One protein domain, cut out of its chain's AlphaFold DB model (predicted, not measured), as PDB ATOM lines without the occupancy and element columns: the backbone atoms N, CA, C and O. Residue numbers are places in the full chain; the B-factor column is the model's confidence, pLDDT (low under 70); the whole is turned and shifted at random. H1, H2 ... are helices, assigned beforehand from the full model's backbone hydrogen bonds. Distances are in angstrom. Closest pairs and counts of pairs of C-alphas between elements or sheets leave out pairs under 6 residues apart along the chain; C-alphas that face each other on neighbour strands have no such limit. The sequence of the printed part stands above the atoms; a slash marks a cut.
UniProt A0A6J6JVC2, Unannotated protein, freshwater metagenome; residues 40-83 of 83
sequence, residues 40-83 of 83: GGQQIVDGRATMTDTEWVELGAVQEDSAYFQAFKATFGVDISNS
ATOM      1  N   GLY A  40      28.282  50.312  17.015       93.44
ATOM      2  CA  GLY A  40      27.459  49.104  17.084       93.44
ATOM      3  C   GLY A  40      27.743  48.196  18.285       93.44
ATOM      4  O   GLY A  40      26.978  47.265  18.521       93.44
ATOM      5  N   GLY A  41      28.806  48.444  19.061       94.56
ATOM      6  CA  GLY A  41      29.249  47.546  20.127       94.56
ATOM      7  C   GLY A  41      28.190  47.336  21.205       94.56
ATOM      8  O   GLY A  41      27.874  46.196  21.539       94.56
ATOM      9  N   GLN A  42      27.600  48.421  21.714       95.50
ATOM     10  CA  GLN A  42      26.552  48.335  22.735       95.50
ATOM     11  C   GLN A  42      25.303  47.636  22.188       95.50
ATOM     12  O   GLN A  42      24.799  46.702  22.805       95.50
ATOM     13  N   GLN A  43      24.846  48.022  20.997       96.69
ATOM     14  CA  GLN A  43      23.622  47.475  20.422       96.69
ATOM     15  C   GLN A  43      23.739  45.983  20.076       96.69
ATOM     16  O   GLN A  43      22.785  45.232  20.261       96.69
ATOM     17  N   ILE A  44      24.908  45.527  19.612       95.94
ATOM     18  CA  ILE A  44      25.149  44.105  19.328       95.94
ATOM     19  C   ILE A  44      25.194  43.294  20.627       95.94
ATOM     20  O   ILE A  44      24.629  42.201  20.676       95.94
ATOM     21  N   VAL A  45      25.836  43.816  21.679       96.38
ATOM     22  CA  VAL A  45      25.872  43.171  23.004       96.38
ATOM     23  C   VAL A  45      24.459  43.035  23.570       96.38
ATOM     24  O   VAL A  45      24.068  41.938  23.974       96.38
ATOM     25  N   ASP A  46      23.685  44.119  23.541       96.31
ATOM     26  CA  ASP A  46      22.316  44.139  24.054       96.31
ATOM     27  C   ASP A  46      21.404  43.229  23.229       96.31
ATOM     28  O   ASP A  46      20.698  42.392  23.789       96.31
ATOM     29  N   GLY A  47      21.475  43.306  21.898       96.88
ATOM     30  CA  GLY A  47      20.701  42.438  21.015       96.88
ATOM     31  C   GLY A  47      21.031  40.964  21.240       96.88
ATOM     32  O   GLY A  47      20.124  40.162  21.452       96.88
ATOM     33  N   ARG A  48      22.319  40.598  21.330       96.38
ATOM     34  CA  ARG A  48      22.734  39.217  21.626       96.38
ATOM     35  C   ARG A  48      22.171  38.712  22.954       96.38
ATOM     36  O   ARG A  48      21.823  37.533  23.034       96.38
ATOM     37  N   ALA A  49      22.090  39.560  23.979       96.75
ATOM     38  CA  ALA A  49      21.563  39.187  25.291       96.75
ATOM     39  C   ALA A  49      20.055  38.869  25.271       96.75
ATOM     40  O   ALA A  49      19.573  38.154  26.148       96.75
ATOM     41  N   THR A  50      19.321  39.363  24.270       96.44
ATOM     42  CA  THR A  50      17.884  39.089  24.088       96.44
ATOM     43  C   THR A  50      17.585  37.841  23.255       96.44
ATOM     44  O   THR A  50      16.427  37.446  23.160       96.44
ATOM     45  N   MET A  51      18.611  37.212  22.675       96.69
ATOM     46  CA  MET A  51      18.469  36.070  21.772       96.69
ATOM     47  C   MET A  51      18.817  34.746  22.450       96.69
ATOM     48  O   MET A  51      19.796  34.634  23.196       96.69
ATOM     49  N   THR A  52      18.077  33.706  22.088       98.12
ATOM     50  CA  THR A  52      18.473  32.318  22.323       98.12
ATOM     51  C   THR A  52      19.650  31.920  21.431       98.12
ATOM     52  O   THR A  52      19.931  32.533  20.397       98.12
ATOM     53  N   ASP A  53      20.338  30.842  21.804       98.12
ATOM     54  CA  ASP A  53      21.422  30.294  20.984       98.12
ATOM     55  C   ASP A  53      20.913  29.771  19.632       98.12
ATOM     56  O   ASP A  53      21.617  29.885  18.630       98.12
ATOM     57  N   THR A  54      19.681  29.253  19.578       98.31
ATOM     58  CA  THR A  54      19.045  28.815  18.328       98.31
ATOM     59  C   THR A  54      18.837  29.990  17.379       98.31
ATOM     60  O   THR A  54      19.298  29.927  16.244       98.31
ATOM     61  N   GLU A  55      18.236  31.088  17.847       98.00
ATOM     62  CA  GLU A  55      18.026  32.294  17.028       98.00
ATOM     63  C   GLU A  55      19.357  32.892  16.555       98.00
ATOM     64  O   GLU A  55      19.472  33.381  15.432       98.00
ATOM     65  N   TRP A  56      20.394  32.830  17.397       96.81
ATOM     66  CA  TRP A  56      21.738  33.264  17.024       96.81
ATOM     67  C   TRP A  56      22.320  32.427  15.877       96.81
ATOM     68  O   TRP A  56      22.876  32.975  14.922       96.81
ATOM     69  N   VAL A  57      22.183  31.101  15.955       97.44
ATOM     70  CA  VAL A  57      22.635  30.183  14.901       97.44
ATOM     71  C   VAL A  57      21.830  30.386  13.615       97.44
ATOM     72  O   VAL A  57      22.420  30.431  12.538       97.44
ATOM     73  N   GLU A  58      20.512  30.556  13.716       97.56
ATOM     74  CA  GLU A  58      19.629  30.806  12.571       97.56
ATOM     75  C   GLU A  58      19.975  32.113  11.852       97.56
ATOM     76  O   GLU A  58      20.078  32.123  10.624       97.56
ATOM     77  N   LEU A  59      20.250  33.192  12.594       96.25
ATOM     78  CA  LEU A  59      20.720  34.453  12.015       96.25
ATOM     79  C   LEU A  59      22.029  34.264  11.235       96.25
ATOM     80  O   LEU A  59      22.177  34.786  10.130       96.25
ATOM     81  N   GLY A  60      22.971  33.495  11.788       93.44
ATOM     82  CA  GLY A  60      24.232  33.164  11.122       93.44
ATOM     83  C   GLY A  60      24.084  32.243   9.904       93.44
ATOM     84  O   GLY A  60      25.006  32.159   9.095       93.44
ATOM     85  N   ALA A  61      22.943  31.564   9.757       96.31
ATOM     86  CA  ALA A  61      22.666  30.643   8.660       96.31
ATOM     87  C   ALA A  61      22.006  31.310   7.437       96.31
ATOM     88  O   ALA A  61      21.886  30.665   6.391       96.31
ATOM     89  N   VAL A  62      21.597  32.582   7.525       96.56
ATOM     90  CA  VAL A  62      20.996  33.319   6.399       96.56
ATOM     91  C   VAL A  62      22.018  33.484   5.266       96.56
ATOM     92  O   VAL A  62      23.085  34.057   5.466       96.56
ATOM     93  N   GLN A  63      21.689  32.975   4.074       94.81
ATOM     94  CA  GLN A  63      22.613  32.937   2.927       94.81
ATOM     95  C   GLN A  63      22.517  34.162   2.011       94.81
ATOM     96  O   GLN A  63      23.510  34.560   1.409       94.81
ATOM     97  N   GLU A  64      21.328  34.754   1.890       95.44
ATOM     98  CA  GLU A  64      21.110  35.922   1.038       95.44
ATOM     99  C   GLU A  64      21.534  37.198   1.767       95.44
ATOM    100  O   GLU A  64      20.973  37.535   2.812       95.44
ATOM    101  N   ASP A  65      22.488  37.935   1.195       93.81
ATOM    102  CA  ASP A  65      23.076  39.133   1.808       93.81
ATOM    103  C   ASP A  65      22.008  40.171   2.194       93.81
ATOM    104  O   ASP A  65      22.000  40.675   3.316       93.81
ATOM    105  N   SER A  66      21.052  40.452   1.305       94.88
ATOM    106  CA  SER A  66      19.983  41.422   1.577       94.88
ATOM    107  C   SER A  66      19.082  40.990   2.739       94.88
ATOM    108  O   SER A  66      18.726  41.818   3.578       94.88
ATOM    109  N   ALA A  67      18.756  39.697   2.828       96.50
ATOM    110  CA  ALA A  67      17.985  39.140   3.932       96.50
ATOM    111  C   ALA A  67      18.786  39.182   5.241       96.50
ATOM    112  O   ALA A  67      18.238  39.545   6.282       96.50
ATOM    113  N   TYR A  68      20.088  38.889   5.181       95.81
ATOM    114  CA  TYR A  68      20.979  38.976   6.332       95.81
ATOM    115  C   TYR A  68      21.086  40.413   6.851       95.81
ATOM    116  O   TYR A  68      20.983  40.624   8.053       95.81
ATOM    117  N   PHE A  69      21.215  41.419   5.980       96.12
ATOM    118  CA  PHE A  69      21.301  42.821   6.413       96.12
ATOM    119  C   PHE A  69      20.017  43.293   7.094       96.12
ATOM    120  O   PHE A  69      20.082  43.972   8.118       96.12
ATOM    121  N   GLN A  70      18.853  42.909   6.560       96.88
ATOM    122  CA  GLN A  70      17.570  43.236   7.182       96.88
ATOM    123  C   GLN A  70      17.415  42.554   8.540       96.88
ATOM    124  O   GLN A  70      17.029  43.212   9.505       96.88
ATOM    125  N   ALA A  71      17.765  41.269   8.638       96.44
ATOM    126  CA  ALA A  71      17.737  40.544   9.903       96.44
ATOM    127  C   ALA A  71      18.709  41.163  10.922       96.44
ATOM    128  O   ALA A  71      18.311  41.467  12.040       96.44
ATOM    129  N   PHE A  72      19.945  41.464  10.516       96.19
ATOM    130  CA  PHE A  72      20.959  42.094  11.365       96.19
ATOM    131  C   PHE A  72      20.491  43.451  11.907       96.19
ATOM    132  O   PHE A  72      20.604  43.721  13.103       96.19
ATOM    133  N   LYS A  73      19.902  44.289  11.046       96.75
ATOM    134  CA  LYS A  73      19.343  45.585  11.442       96.75
ATOM    135  C   LYS A  73      18.134  45.439  12.359       96.75
ATOM    136  O   LYS A  73      18.017  46.200  13.314       96.75
ATOM    137  N   ALA A  74      17.245  44.483  12.095       96.38
ATOM    138  CA  ALA A  74      16.086  44.229  12.945       96.38
ATOM    139  C   ALA A  74      16.497  43.737  14.341       96.38
ATOM    140  O   ALA A  74      15.913  44.163  15.334       96.38
ATOM    141  N   THR A  75      17.515  42.879  14.419       96.50
ATOM    142  CA  THR A  75      17.991  42.287  15.673       96.50
ATOM    143  C   THR A  75      18.858  43.245  16.488       96.50
ATOM    144  O   THR A  75      18.670  43.359  17.694       96.50
ATOM    145  N   PHE A  76      19.811  43.933  15.853       96.19
ATOM    146  CA  PHE A  76      20.806  44.746  16.561       96.19
ATOM    147  C   PHE A  76      20.596  46.250  16.396       96.19
ATOM    148  O   PHE A  76      21.343  47.024  16.972       96.19
ATOM    149  N   GLY A  77      19.654  46.714  15.572       95.56
ATOM    150  CA  GLY A  77      19.502  48.146  15.284       95.56
ATOM    151  C   GLY A  77      20.695  48.773  14.545       95.56
ATOM    152  O   GLY A  77      20.769  49.994  14.429       95.56
ATOM    153  N   VAL A  78      21.627  47.956  14.044       94.94
ATOM    154  CA  VAL A  78      22.830  48.387  13.323       94.94
ATOM    155  C   VAL A  78      22.634  48.120  11.836       94.94
ATOM    156  O   VAL A  78      22.353  46.995  11.429       94.94
ATOM    157  N   ASP A  79      22.783  49.156  11.015       94.50
ATOM    158  CA  ASP A  79      22.678  49.028   9.564       94.50
ATOM    159  C   ASP A  79      24.046  48.725   8.950       94.50
ATOM    160  O   ASP A  79      24.967  49.535   9.039       94.50
ATOM    161  N   ILE A  80      24.162  47.553   8.327       94.19
ATOM    162  CA  ILE A  80      25.375  47.103   7.635       94.19
ATOM    163  C   ILE A  80      25.208  47.105   6.112       94.19
ATOM    164  O   ILE A  80      26.077  46.603   5.418       94.19
ATOM    165  N   SER A  81      24.092  47.609   5.578       91.25
ATOM    166  CA  SER A  81      23.812  47.600   4.132       91.25
ATOM    167  C   SER A  81      24.399  48.797   3.380       91.25
ATOM    168  O   SER A  81      24.601  48.720   2.171       91.25
ATOM    169  N   ASN A  82      24.688  49.886   4.094       69.00
ATOM    170  CA  ASN A  82      25.277  51.098   3.537       69.00
ATOM    171  C   ASN A  82      26.798  51.062   3.707       69.00
ATOM    172  O   ASN A  82      27.322  51.582   4.695       69.00
ATOM    173  N   SER A  83      27.483  50.455   2.741       56.50
ATOM    174  CA  SER A  83      28.936  50.573   2.577       56.50
ATOM    175  C   SER A  83      29.288  51.171   1.229       56.50
ATOM    176  O   SER A  83      28.649  50.761   0.233       56.50
TER     177      SER A  83
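Overview. This is residues 40 to 83 of the 83 residues of the protein "Unannotated protein" of freshwater metagenome (UniProt A0A6J6JVC2). What shape is this? H3 folds back loosely beside H2, and H1 stands crosswise at H3's last residues. What makes it up? The printed part has 44 residues with three named helices, H1, H2, H3 in order, all helix. It is compact, radius of gyration of the C-alphas 10.2 A, spanning 25 by 21 by 12 A.

Along the chain. Where is the longest helix? H3, residues 65 to 76, measures 15.9 A and ends at C-alpha 76 (20.806, 44.746, 16.561). Where are the others? H2 is residues 53 to 61, 12.4 A; H1 is residues 41 to 49, 12.5 A, from C-alpha 41 (29.249, 47.546, 20.127).

Arrangement. How does H2 meet H3? This hairpin only just touches, with 3 pairs of C-alphas within 8 A, at residues 68 to 72 of H3 alone; the closest C-alphas, of Leu 59 and Ala 71, are 7.1 A apart. They run opposite ways at a shallow tilt of 29 degrees. And H1? It touches residues 75 to 76 of H3 alone, about perpendicular at 85 degrees; the closest C-alphas, of Gly 47 and Phe 76, are 5.0 A apart. In H1, H2 and H3 every O i to N i+4 pair is within hydrogen-bond range.

Size, cuts and confidence. How large? The farthest C-alphas, of Thr 52 and Ser 83, are 28.9 A apart. Any cut? None; both links are tight. Where is confidence low? At residues 82 to 83, under 70.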